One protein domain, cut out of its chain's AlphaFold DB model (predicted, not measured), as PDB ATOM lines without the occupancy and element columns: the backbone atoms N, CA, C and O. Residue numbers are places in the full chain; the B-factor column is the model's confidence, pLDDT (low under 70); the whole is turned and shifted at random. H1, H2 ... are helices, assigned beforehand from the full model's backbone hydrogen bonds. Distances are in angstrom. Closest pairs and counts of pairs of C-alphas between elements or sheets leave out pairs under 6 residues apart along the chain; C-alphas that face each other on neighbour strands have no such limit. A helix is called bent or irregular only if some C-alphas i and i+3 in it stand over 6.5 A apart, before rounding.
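AT A GLANCE: This is residues 28 to 124 of the 255 residues of an uncharacterized protein of Vitrella brassicaformis (strain CCMP3155) (UniProt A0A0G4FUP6). Hairpin H2-H3 crosses the bent H5, H3 packing on arm H5a; H4 folds back on H5a, and H1 reaches toward H5b. The all-helix printed part has 97 residues with five named helices, H1 to H5. Flat, 42 by 37 by 20 A, it is only just compact, close to loose: radius of gyration of the C-alphas 14.5 A.

HOW THE PARTS SIT: H1, residues 28 to 37, is irregular and H5, residues 94 to 121, one helix by hydrogen bonds, is bent: C-alphas 28 and 31 are 7.2 A apart, as are 107 and 110. H2, residues 41 to 50, and H3, residues 65 to 82, form a hairpin, closest C-alphas Ala 50 and Ala 67, 4.8 A. H3 touches arm H5a about perpendicular, at 78 degrees, closest C-alphas Leu 76 and Ser 101, 4.8 A. Every O i to N i+4 pair is within hydrogen-bond range except in H1, 5 of 6, and H2, 4 of 6.

IN THESE COORDINATES: H1 begins at C-alpha 28 (250.503, 200.229, 193.369). H4 is residues 84 to 90; H5a, 94 to 107; H5b, 110 to 121, ending at (242.253, 187.072, 204.365).

THE WHOLE: Residues 51 to 64 are a long link; pLDDT is under 70 at 52 to 63 and 123 to 124.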
ATOM      1  N   ASP A  28     251.025 199.766 194.655       88.62
ATOM      2  CA  ASP A  28     250.503 200.229 193.369       88.62
ATOM      3  C   ASP A  28     248.967 200.226 193.326       88.62
ATOM      4  O   ASP A  28     248.375 201.002 192.578       88.62
ATOM      5  N   VAL A  29     248.307 199.375 194.125       90.81
ATOM      6  CA  VAL A  29     246.854 199.146 194.041       90.81
ATOM      7  C   VAL A  29     246.145 199.486 195.351       90.81
ATOM      8  O   VAL A  29     245.328 200.408 195.387       90.81
ATOM      9  N   HIS A  30     246.437 198.769 196.442       91.69
ATOM     10  CA  HIS A  30     245.594 198.839 197.641       91.69
ATOM     11  C   HIS A  30     245.716 200.161 198.399       91.69
ATOM     12  O   HIS A  30     244.693 200.795 198.654       91.69
ATOM     13  N   PHE A  31     246.931 200.611 198.733       90.69
ATOM     14  CA  PHE A  31     247.102 201.871 199.461       90.69
ATOM     15  C   PHE A  31     246.682 203.095 198.640       90.69
ATOM     16  O   PHE A  31     245.961 203.925 199.192       90.69
ATOM     17  N   PRO A  32     247.047 203.234 197.349       93.69
ATOM     18  CA  PRO A  32     246.585 204.364 196.548       93.69
ATOM     19  C   PRO A  32     245.061 204.436 196.452       93.69
ATOM     20  O   PRO A  32     244.491 205.504 196.664       93.69
ATOM     21  N   MET A  33     244.392 203.308 196.188       93.62
ATOM     22  CA  MET A  33     242.931 203.280 196.123       93.62
ATOM     23  C   MET A  33     242.305 203.597 197.485       93.62
ATOM     24  O   MET A  33     241.407 204.431 197.554       93.62
ATOM     25  N   LEU A  34     242.828 203.026 198.577       91.38
ATOM     26  CA  LEU A  34     242.364 203.326 199.931       91.38
ATOM     27  C   LEU A  34     242.482 204.822 200.250       91.38
ATOM     28  O   LEU A  34     241.544 205.402 200.783       91.38
ATOM     29  N   GLN A  35     243.601 205.467 199.898       91.81
ATOM     30  CA  GLN A  35     243.783 206.907 200.116       91.81
ATOM     31  C   GLN A  35     242.785 207.742 199.315       91.81
ATOM     32  O   GLN A  35     242.262 208.725 199.835       91.81
ATOM     33  N   ARG A  36     242.498 207.343 198.070       93.56
ATOM     34  CA  ARG A  36     241.490 208.008 197.237       93.56
ATOM     35  C   ARG A  36     240.093 207.835 197.823       93.56
ATOM     36  O   ARG A  36     239.381 208.816 197.948       93.56
ATOM     37  N   LEU A  37     239.717 206.624 198.221       92.62
ATOM     38  CA  LEU A  37     238.377 206.330 198.731       92.62
ATOM     39  C   LEU A  37     238.159 206.774 200.180       92.62
ATOM     40  O   LEU A  37     237.013 206.914 200.594       92.62
ATOM     41  N   LYS A  38     239.222 207.042 200.949       90.38
ATOM     42  CA  LYS A  38     239.164 207.430 202.369       90.38
ATOM     43  C   LYS A  38     238.104 208.493 202.713       90.38
ATOM     44  O   LYS A  38     237.464 208.329 203.751       90.38
ATOM     45  N   PRO A  39     237.877 209.554 201.910       90.56
ATOM     46  CA  PRO A  39     236.818 210.531 202.179       90.56
ATOM     47  C   PRO A  39     235.399 209.965 202.016       90.56
ATOM     48  O   PRO A  39     234.482 210.436 202.679       90.56
ATOM     49  N   CYS A  40     235.223 208.960 201.156       91.06
ATOM     50  CA  CYS A  40     233.944 208.325 200.830       91.06
ATOM     51  C   CYS A  40     233.578 207.215 201.828       91.06
ATOM     52  O   CYS A  40     232.402 206.996 202.103       91.06
ATOM     53  N   LEU A  41     234.575 206.517 202.384       88.12
ATOM     54  CA  LEU A  41     234.376 205.345 203.248       88.12
ATOM     55  C   LEU A  41     233.464 205.567 204.471       88.12
ATOM     56  O   LEU A  41     232.701 204.657 204.787       88.12
ATOM     57  N   PRO A  42     233.445 206.737 205.144       88.75
ATOM     58  CA  PRO A  42     232.476 206.992 206.212       88.75
ATOM     59  C   PRO A  42     231.007 206.870 205.775       88.75
ATOM     60  O   PRO A  42     230.172 206.494 206.596       88.75
ATOM     61  N   LEU A  43     230.681 207.143 204.504       86.88
ATOM     62  CA  LEU A  43     229.318 206.987 203.975       86.88
ATOM     63  C   LEU A  43     228.911 205.514 203.876       86.88
ATOM     64  O   LEU A  43     227.733 205.197 203.995       86.88
ATOM     65  N   TYR A  44     229.871 204.597 203.741       84.44
ATOM     66  CA  TYR A  44     229.578 203.166 203.723       84.44
ATOM     67  C   TYR A  44     228.989 202.684 205.059       84.44
ATOM     68  O   TYR A  44     228.069 201.874 205.076       84.44
ATOM     69  N   ASN A  45     229.405 203.270 206.189       81.44
ATOM     70  CA  ASN A  45     228.778 202.991 207.487       81.44
ATOM     71  C   ASN A  45     227.300 203.419 207.524       81.44
ATOM     72  O   ASN A  45     226.493 202.799 208.213       81.44
ATOM     73  N   VAL A  46     226.923 204.467 206.781       82.94
ATOM     74  CA  VAL A  46     225.518 204.889 206.650       82.94
ATOM     75  C   VAL A  46     224.717 203.845 205.875       82.94
ATOM     76  O   VAL A  46     223.592 203.550 206.271       82.94
ATOM     77  N   VAL A  47     225.311 203.245 204.835       81.25
ATOM     78  CA  VAL A  47     224.720 202.105 204.117       81.25
ATOM     79  C   VAL A  47     224.470 200.956 205.086       81.25
ATOM     80  O   VAL A  47     223.341 200.490 205.187       81.25
ATOM     81  N   LEU A  48     225.489 200.551 205.851       77.94
ATOM     82  CA  LEU A  48     225.378 199.445 206.806       77.94
ATOM     83  C   LEU A  48     224.290 199.690 207.861       77.94
ATOM     84  O   LEU A  48     223.492 198.800 208.123       77.94
ATOM     85  N   ASN A  49     224.190 200.911 208.394       77.69
ATOM     86  CA  ASN A  49     223.154 201.291 209.364       77.69
ATOM     87  C   ASN A  49     221.742 201.411 208.763       77.69
ATOM     88  O   ASN A  49     220.761 201.528 209.500       77.69
ATOM     89  N   ALA A  50     221.622 201.489 207.437       76.06
ATOM     90  CA  ALA A  50     220.337 201.545 206.751       76.06
ATOM     91  C   ALA A  50     219.789 200.148 206.416       76.06
ATOM     92  O   ALA A  50     218.588 200.025 206.168       76.06
ATOM     93  N   VAL A  51     220.638 199.115 206.419       70.69
ATOM     94  CA  VAL A  51     220.225 197.722 206.217       70.69
ATOM     95  C   VAL A  51     219.576 197.202 207.502       70.69
ATOM     96  O   VAL A  51     220.190 197.229 208.564       70.69
ATOM     97  N   ASP A  52     218.332 196.725 207.417       62.94
ATOM     98  CA  ASP A  52     217.666 196.065 208.545       62.94
ATOM     99  C   ASP A  52     218.259 194.660 208.762       62.94
ATOM    100  O   ASP A  52     218.425 193.888 207.818       62.94
ATOM    101  N   GLU A  53     218.508 194.268 210.016       58.06
ATOM    102  CA  GLU A  53     219.037 192.931 210.364       58.06
ATOM    103  C   GLU A  53     218.166 191.779 209.828       58.06
ATOM    104  O   GLU A  53     218.655 190.688 209.542       58.06
ATOM    105  N   LYS A  54     216.862 192.029 209.646       57.62
ATOM    106  CA  LYS A  54     215.887 191.058 209.120       57.62
ATOM    107  C   LYS A  54     215.993 190.834 207.607       57.62
ATOM    108  O   LYS A  54     215.431 189.856 207.110       57.62
ATOM    109  N   ASP A  55     216.714 191.702 206.902       52.69
ATOM    110  CA  ASP A  55     216.888 191.665 205.448       52.69
ATOM    111  C   ASP A  55     218.183 190.947 205.016       52.69
ATOM    112  O   ASP A  55     218.387 190.663 203.830       52.69
ATOM    113  N   PHE A  56     219.031 190.541 205.971       49.44
ATOM    114  CA  PHE A  56     220.167 189.655 205.715       49.44
ATOM    115  C   PHE A  56     219.694 188.213 205.460       49.44
ATOM    116  O   PHE A  56     219.601 187.385 206.366       49.44
ATOM    117  N   LYS A  57     219.419 187.870 204.197       43.62
ATOM    118  CA  LYS A  57     219.347 186.464 203.764       43.62
ATOM    119  C   LYS A  57     220.721 185.964 203.336       43.62
ATOM    120  O   LYS A  57     221.538 186.707 202.804       43.62
ATOM    121  N   THR A  58     220.943 184.667 203.543       43.41
ATOM    122  CA  THR A  58     222.227 183.955 203.463       43.41
ATOM    123  C   THR A  58     222.998 184.142 202.149       43.41
ATOM    124  O   THR A  58     224.200 183.900 202.135       43.41
ATOM    125  N   HIS A  59     222.363 184.631 201.077       40.09
ATOM    126  CA  HIS A  59     223.011 185.088 199.847       40.09
ATOM    127  C   HIS A  59     222.304 186.332 199.280       40.09
ATOM    128  O   HIS A  59     221.172 186.225 198.820       40.09
ATOM    129  N   GLY A  60     223.011 187.469 199.253       43.06
ATOM    130  CA  GLY A  60     222.716 188.618 198.385       43.06
ATOM    131  C   GLY A  60     221.587 189.539 198.857       43.06
ATOM    132  O   GLY A  60     220.426 189.287 198.562       43.06
ATOM    133  N   PHE A  61     221.983 190.604 199.564       48.91
ATOM    134  CA  PHE A  61     221.296 191.881 199.806       48.91
ATOM    135  C   PHE A  61     219.814 191.983 199.385       48.91
ATOM    136  O   PHE A  61     219.506 192.183 198.210       48.91
ATOM    137  N   VAL A  62     218.896 191.976 200.358       49.34
ATOM    138  CA  VAL A  62     217.613 192.682 200.206       49.34
ATOM    139  C   VAL A  62     217.859 194.091 200.734       49.34
ATOM    140  O   VAL A  62     218.118 194.281 201.917       49.34
ATOM    141  N   VAL A  63     217.877 195.069 199.834       58.09
ATOM    142  CA  VAL A  63     218.156 196.464 200.173       58.09
ATOM    143  C   VAL A  63     216.813 197.182 200.237       58.09
ATOM    144  O   VAL A  63     216.117 197.296 199.234       58.09
ATOM    145  N   ASN A  64     216.396 197.609 201.427       72.19
ATOM    146  CA  ASN A  64     215.263 198.525 201.543       72.19
ATOM    147  C   ASN A  64     215.605 199.865 200.842       72.19
ATOM    148  O   ASN A  64     216.779 200.206 200.682       72.19
ATOM    149  N   GLU A  65     214.601 200.650 200.429       78.75
ATOM    150  CA  GLU A  65     214.808 201.893 199.647       78.75
ATOM    151  C   GLU A  65     215.805 202.869 200.306       78.75
ATOM    152  O   GLU A  65     216.527 203.606 199.632       78.75
ATOM    153  N   LYS A  66     215.881 202.856 201.642       79.00
ATOM    154  CA  LYS A  66     216.792 203.698 202.423       79.00
ATOM    155  C   LYS A  66     218.254 203.278 202.244       79.00
ATOM    156  O   LYS A  66     219.116 204.142 202.087       79.00
ATOM    157  N   ALA A  67     218.537 201.979 202.261       77.19
ATOM    158  CA  ALA A  67     219.876 201.461 202.019       77.19
ATOM    159  C   ALA A  67     220.278 201.587 200.538       77.19
ATOM    160  O   ALA A  67     221.444 201.864 200.262       77.19
ATOM    161  N   GLU A  68     219.333 201.497 199.591       79.50
ATOM    162  CA  GLU A  68     219.615 201.725 198.164       79.50
ATOM    163  C   GLU A  68     220.019 203.179 197.909       79.50
ATOM    164  O   GLU A  68     221.008 203.442 197.222       79.50
ATOM    165  N   ALA A  69     219.301 204.130 198.514       84.12
ATOM    166  CA  ALA A  69     219.631 205.548 198.419       84.12
ATOM    167  C   ALA A  69     221.011 205.859 199.025       84.12
ATOM    168  O   ALA A  69     221.822 206.535 198.390       84.12
ATOM    169  N   ALA A  70     221.308 205.320 200.214       85.88
ATOM    170  CA  ALA A  70     222.610 205.490 200.861       85.88
ATOM    171  C   ALA A  70     223.751 204.880 200.026       85.88
ATOM    172  O   ALA A  70     224.832 205.463 199.918       85.88
ATOM    173  N   LEU A  71     223.513 203.722 199.402       85.38
ATOM    174  CA  LEU A  71     224.487 203.070 198.531       85.38
ATOM    175  C   LEU A  71     224.738 203.895 197.259       85.38
ATOM    176  O   LEU A  71     225.885 204.051 196.834       85.38
ATOM    177  N   GLY A  72     223.685 204.482 196.686       86.69
ATOM    178  CA  GLY A  72     223.793 205.415 195.565       86.69
ATOM    179  C   GLY A  72     224.630 206.652 195.902       86.69
ATOM    180  O   GLY A  72     225.490 207.042 195.110       86.69
ATOM    181  N   GLU A  73     224.428 207.235 197.088       89.81
ATOM    182  CA  GLU A  73     225.211 208.374 197.585       89.81
ATOM    183  C   GLU A  73     226.688 208.007 197.790       89.81
ATOM    184  O   GLU A  73     227.581 208.741 197.356       89.81
ATOM    185  N   PHE A  74     226.958 206.836 198.376       91.75
ATOM    186  CA  PHE A  74     228.316 206.321 198.534       91.75
ATOM    187  C   PHE A  74     229.037 206.200 197.184       91.75
ATOM    188  O   PHE A  74     230.131 206.746 197.018       91.75
ATOM    189  N   PHE A  75     228.426 205.545 196.195       93.62
ATOM    190  CA  PHE A  75     229.062 205.367 194.889       93.62
ATOM    191  C   PHE A  75     229.178 206.665 194.088       93.62
ATOM    192  O   PHE A  75     230.154 206.841 193.356       93.62
ATOM    193  N   LEU A  76     228.266 207.620 194.278       93.31
ATOM    194  CA  LEU A  76     228.404 208.950 193.690       93.31
ATOM    195  C   LEU A  76     229.598 209.707 194.298       93.31
ATOM    196  O   LEU A  76     230.372 210.336 193.573       93.31
ATOM    197  N   CYS A  77     229.811 209.588 195.611       93.94
ATOM    198  CA  CYS A  77     230.991 210.131 196.284       93.94
ATOM    199  C   CYS A  77     232.291 209.479 195.775       93.94
ATOM    200  O   CYS A  77     233.280 210.165 195.491       93.94
ATOM    201  N   CYS A  78     232.279 208.157 195.581       94.31
ATOM    202  CA  CYS A  78     233.385 207.439 194.952       94.31
ATOM    203  C   CYS A  78     233.638 207.953 193.530       94.31
ATOM    204  O   CYS A  78     234.788 208.187 193.162       94.31
ATOM    205  N   ALA A  79     232.589 208.198 192.743       95.12
ATOM    206  CA  ALA A  79     232.712 208.688 191.377       95.12
ATOM    207  C   ALA A  79     233.339 210.085 191.291       95.12
ATOM    208  O   ALA A  79     234.220 210.303 190.458       95.12
ATOM    209  N   LEU A  80     232.978 210.992 192.206       93.75
ATOM    210  CA  LEU A  80     233.612 212.310 192.341       93.75
ATOM    211  C   LEU A  80     235.127 212.209 192.559       93.75
ATOM    212  O   LEU A  80     235.893 213.028 192.055       93.75
ATOM    213  N   THR A  81     235.568 211.179 193.277       94.25
ATOM    214  CA  THR A  81     236.983 210.974 193.605       94.25
ATOM    215  C   THR A  81     237.732 210.191 192.522       94.25
ATOM    216  O   THR A  81     238.912 210.437 192.229       94.25
ATOM    217  N   LEU A  82     237.065 209.209 191.918       95.00
ATOM    218  CA  LEU A  82     237.690 208.281 190.986       95.00
ATOM    219  C   LEU A  82     237.680 208.786 189.545       95.00
ATOM    220  O   LEU A  82     238.684 208.622 188.845       95.00
ATOM    221  N   ARG A  83     236.593 209.446 189.136       94.94
ATOM    222  CA  ARG A  83     236.328 209.884 187.760       94.94
ATOM    223  C   ARG A  83     235.789 211.324 187.715       94.94
ATOM    224  O   ARG A  83     234.742 211.563 187.112       94.94
ATOM    225  N   PRO A  84     236.511 212.315 188.279       94.38
ATOM    226  CA  PRO A  84     236.019 213.694 188.386       94.38
ATOM    227  C   PRO A  84     235.618 214.298 187.034       94.38
ATOM    228  O   PRO A  84     234.599 214.967 186.941       94.38
ATOM    229  N   LYS A  85     236.350 213.983 185.957       95.56
ATOM    230  CA  LYS A  85     236.048 214.473 184.600       95.56
ATOM    231  C   LYS A  85     234.719 213.956 184.041       95.56
ATOM    232  O   LYS A  85     234.067 214.665 183.286       95.56
ATOM    233  N   GLU A  86     234.338 212.719 184.369       94.88
ATOM    234  CA  GLU A  86     233.056 212.151 183.925       94.88
ATOM    235  C   GLU A  86     231.894 212.783 184.697       94.88
ATOM    236  O   GLU A  86     230.850 213.050 184.109       94.88
ATOM    237  N   ILE A  87     232.098 213.103 185.980       94.31
ATOM    238  CA  ILE A  87     231.114 213.841 186.779       94.31
ATOM    239  C   ILE A  87     230.971 215.291 186.300       94.31
ATOM    240  O   ILE A  87     229.853 215.761 186.114       94.31
ATOM    241  N   GLU A  88     232.079 215.982 186.022       94.44
ATOM    242  CA  GLU A  88     232.052 217.332 185.440       94.44
ATOM    243  C   GLU A  88     231.312 217.362 184.094       94.44
ATOM    244  O   GLU A  88     230.571 218.303 183.821       94.44
ATOM    245  N   ALA A  89     231.483 216.329 183.262       95.19
ATOM    246  CA  ALA A  89     230.791 216.213 181.981       95.19
ATOM    247  C   ALA A  89     229.287 215.927 182.130       95.19
ATOM    248  O   ALA A  89     228.501 216.401 181.311       95.19
ATOM    249  N   ALA A  90     228.893 215.170 183.157       92.94
ATOM    250  CA  ALA A  90     227.492 214.893 183.459       92.94
ATOM    251  C   ALA A  90     226.745 216.141 183.970       92.94
ATOM    252  O   ALA A  90     225.551 216.287 183.711       92.94
ATOM    253  N   GLY A  91     227.435 217.061 184.656       92.69
ATOM    254  CA  GLY A  91     226.834 218.290 185.182       92.69
ATOM    255  C   GLY A  91     225.664 217.993 186.125       92.69
ATOM    256  O   GLY A  91     225.808 217.208 187.057       92.69
ATOM    257  N   ASP A  92     224.502 218.594 185.852       91.69
ATOM    258  CA  ASP A  92     223.268 218.419 186.638       91.69
ATOM    259  C   ASP A  92     222.350 217.294 186.097       91.69
ATOM    260  O   ASP A  92     221.195 217.161 186.513       91.69
ATOM    261  N   ASP A  93     222.819 216.486 185.138       94.62
ATOM    262  CA  ASP A  93     222.051 215.361 184.595       94.62
ATOM    263  C   ASP A  93     222.085 214.166 185.560       94.62
ATOM    264  O   ASP A  93     223.008 213.347 185.562       94.62
ATOM    265  N   ASN A  94     221.028 214.050 186.368       89.62
ATOM    266  CA  ASN A  94     220.863 212.977 187.350       89.62
ATOM    267  C   ASN A  94     220.981 211.568 186.745       89.62
ATOM    268  O   ASN A  94     221.539 210.679 187.389       89.62
ATOM    269  N   GLU A  95     220.485 211.328 185.526       92.19
ATOM    270  CA  GLU A  95     220.607 210.002 184.910       92.19
ATOM    271  C   GLU A  95     222.058 209.693 184.548       92.19
ATOM    272  O   GLU A  95     222.520 208.567 184.745       92.19
ATOM    273  N   GLN A  96     222.791 210.679 184.030       92.44
ATOM    274  CA  GLN A  96     224.209 210.506 183.725       92.44
ATOM    275  C   GLN A  96     225.040 210.321 184.992       92.44
ATOM    276  O   GLN A  96     225.865 209.409 185.031       92.44
ATOM    277  N   LEU A  97     224.779 211.095 186.047       92.25
ATOM    278  CA  LEU A  97     225.447 210.940 187.341       92.25
ATOM    279  C   LEU A  97     225.249 209.528 187.916       92.25
ATOM    280  O   LEU A  97     226.217 208.894 188.343       92.25
ATOM    281  N   LEU A  98     224.027 208.990 187.851       90.19
ATOM    282  CA  LEU A  98     223.738 207.619 188.280       90.19
ATOM    283  C   LEU A  98     224.443 206.568 187.409       90.19
ATOM    284  O   LEU A  98     224.921 205.561 187.934       90.19
ATOM    285  N   ARG A  99     224.560 206.792 186.093       93.06
ATOM    286  CA  ARG A  99     225.316 205.893 185.200       93.06
ATOM    287  C   ARG A  99     226.812 205.899 185.512       93.06
ATOM    288  O   ARG A  99     227.414 204.826 185.527       93.06
ATOM    289  N   VAL A 100     227.410 207.064 185.773       93.81
ATOM    290  CA  VAL A 100     228.828 207.157 186.168       93.81
ATOM    291  C   VAL A 100     229.038 206.475 187.521       93.81
ATOM    292  O   VAL A 100     229.939 205.651 187.644       93.81
ATOM    293  N   SER A 101     228.173 206.751 188.501       92.69
ATOM    294  CA  SER A 101     228.196 206.117 189.828       92.69
ATOM    295  C   SER A 101     228.157 204.587 189.741       92.69
ATOM    296  O   SER A 101     229.032 203.913 190.286       92.69
ATOM    297  N   ARG A 102     227.223 204.024 188.960       91.31
ATOM    298  CA  ARG A 102     227.127 202.571 188.749       91.31
ATOM    299  C   ARG A 102     228.389 201.985 188.116       91.31
ATOM    300  O   ARG A 102     228.886 200.969 188.583       91.31
ATOM    301  N   ARG A 103     228.939 202.631 187.084       93.94
ATOM    302  CA  ARG A 103     230.187 202.166 186.458       93.94
ATOM    303  C   ARG A 103     231.356 202.189 187.431       93.94
ATOM    304  O   ARG A 103     232.157 201.268 187.427       93.94
ATOM    305  N   VAL A 104     231.449 203.211 188.276       94.88
ATOM    306  CA  VAL A 104     232.486 203.291 189.313       94.88
ATOM    307  C   VAL A 104     232.333 202.165 190.337       94.88
ATOM    308  O   VAL A 104     233.335 201.587 190.753       94.88
ATOM    309  N   ALA A 105     231.101 201.815 190.710       91.75
ATOM    310  CA  ALA A 105     230.838 200.657 191.559       91.75
ATOM    311  C   ALA A 105     231.362 199.360 190.918       91.75
ATOM    312  O   ALA A 105     232.220 198.694 191.496       91.75
ATOM    313  N   GLU A 106     230.905 199.059 189.700       92.56
ATOM    314  CA  GLU A 106     231.152 197.791 189.000       92.56
ATOM    315  C   GLU A 106     232.596 197.638 188.489       92.56
ATOM    316  O   GLU A 106     233.147 196.539 188.508       92.56
ATOM    317  N   GLU A 107     233.213 198.719 188.002       95.31
ATOM    318  CA  GLU A 107     234.526 198.682 187.344       95.31
ATOM    319  C   GLU A 107     235.685 198.953 188.320       95.31
ATOM    320  O   GLU A 107     236.777 198.419 188.117       95.31
ATOM    321  N   ASP A 108     235.472 199.757 189.371       94.00
ATOM    322  CA  ASP A 108     236.558 200.240 190.235       94.00
ATOM    323  C   ASP A 108     236.423 199.776 191.693       94.00
ATOM    324  O   ASP A 108     237.358 199.194 192.250       94.00
ATOM    325  N   VAL A 109     235.287 200.058 192.339       91.06
ATOM    326  CA  VAL A 109     235.153 199.960 193.803       91.06
ATOM    327  C   VAL A 109     234.892 198.528 194.263       91.06
ATOM    328  O   VAL A 109     235.642 198.022 195.096       91.06
ATOM    329  N   GLU A 110     233.873 197.850 193.733       89.88
ATOM    330  CA  GLU A 110     233.542 196.479 194.144       89.88
ATOM    331  C   GLU A 110     234.649 195.469 193.799       89.88
ATOM    332  O   GLU A 110     235.017 194.682 194.681       89.88
ATOM    333  N   PRO A 111     235.266 195.503 192.595       92.12
ATOM    334  CA  PRO A 111     236.402 194.636 192.295       92.12
ATOM    335  C   PRO A 111     237.573 194.864 193.252       92.12
ATOM    336  O   PRO A 111     238.210 193.904 193.690       92.12
ATOM    337  N   TRP A 112     237.841 196.124 193.611       93.50
ATOM    338  CA  TRP A 112     238.886 196.454 194.573       93.50
ATOM    339  C   TRP A 112     238.556 195.951 195.981       93.50
ATOM    340  O   TRP A 112     239.436 195.362 196.609       93.50
ATOM    341  N   ILE A 113     237.315 196.124 196.463       89.12
ATOM    342  CA  ILE A 113     236.862 195.602 197.765       89.12
ATOM    343  C   ILE A 113     237.064 194.083 197.815       89.12
ATOM    344  O   ILE A 113     237.684 193.572 198.747       89.12
ATOM    345  N   ALA A 114     236.612 193.357 196.791       87.56
ATOM    346  CA  ALA A 114     236.759 191.905 196.735       87.56
ATOM    347  C   ALA A 114     238.236 191.466 196.697       87.56
ATOM    348  O   ALA A 114     238.624 190.496 197.358       87.56
ATOM    349  N   ASP A 115     239.084 192.171 195.941       89.81
ATOM    350  CA  ASP A 115     240.514 191.862 195.854       89.81
ATOM    351  C   ASP A 115     241.253 192.148 197.165       89.81
ATOM    352  O   ASP A 115     242.007 191.293 197.633       89.81
ATOM    353  N   VAL A 116     241.002 193.297 197.802       88.38
ATOM    354  CA  VAL A 116     241.652 193.654 199.070       88.38
ATOM    355  C   VAL A 116     241.184 192.753 200.215       88.38
ATOM    356  O   VAL A 116     242.014 192.329 201.016       88.38
ATOM    357  N   GLN A 117     239.902 192.369 200.260       85.94
ATOM    358  CA  GLN A 117     239.382 191.395 201.226       85.94
ATOM    359  C   GLN A 117     240.078 190.038 201.086       85.94
ATOM    360  O   GLN A 117     240.540 189.474 202.079       85.94
ATOM    361  N   ARG A 118     240.201 189.520 199.856       86.00
ATOM    362  CA  ARG A 118     240.942 188.279 199.580       86.00
ATOM    363  C   ARG A 118     242.402 188.408 200.011       86.00
ATOM    364  O   ARG A 118     242.900 187.553 200.738       86.00
ATOM    365  N   PHE A 119     243.054 189.508 199.647       85.94
ATOM    366  CA  PHE A 119     244.454 189.767 199.973       85.94
ATOM    367  C   PHE A 119     244.747 189.776 201.484       85.94
ATOM    368  O   PHE A 119     245.755 189.212 201.917       85.94
ATOM    369  N   VAL A 120     243.877 190.393 202.296       83.75
ATOM    370  CA  VAL A 120     244.049 190.443 203.762       83.75
ATOM    371  C   VAL A 120     243.550 189.188 204.481       83.75
ATOM    372  O   VAL A 120     243.914 188.988 205.640       83.75
ATOM    373  N   SER A 121     242.729 188.359 203.828       77.50
ATOM    374  CA  SER A 121     242.253 187.072 204.365       77.50
ATOM    375  C   SER A 121     243.267 185.942 204.169       77.50
ATOM    376  O   SER A 121     243.254 184.957 204.902       77.50
ATOM    377  N   GLU A 122     244.167 186.078 203.195       71.88
ATOM    378  CA  GLU A 122     245.307 185.183 203.008       71.88
ATOM    379  C   GLU A 122     246.353 185.428 204.109       71.88
ATOM    380  O   GLU A 122     247.285 186.231 203.949       71.88
ATOM    381  N   ASP A 123     246.201 184.736 205.242       64.25
ATOM    382  CA  ASP A 123     247.214 184.713 206.294       64.25
ATOM    383  C   ASP A 123     248.497 184.065 205.758       64.25
ATOM    384  O   ASP A 123     248.537 182.889 205.382       64.25
ATOM    385  N   ALA A 124     249.578 184.846 205.729       65.69
ATOM    386  CA  ALA A 124     250.884 184.326 205.362       65.69
ATOM    387  C   ALA A 124     251.327 183.295 206.410       65.69
ATOM    388  O   ALA A 124     251.407 183.585 207.610       65.69
TER     389      ALA A 124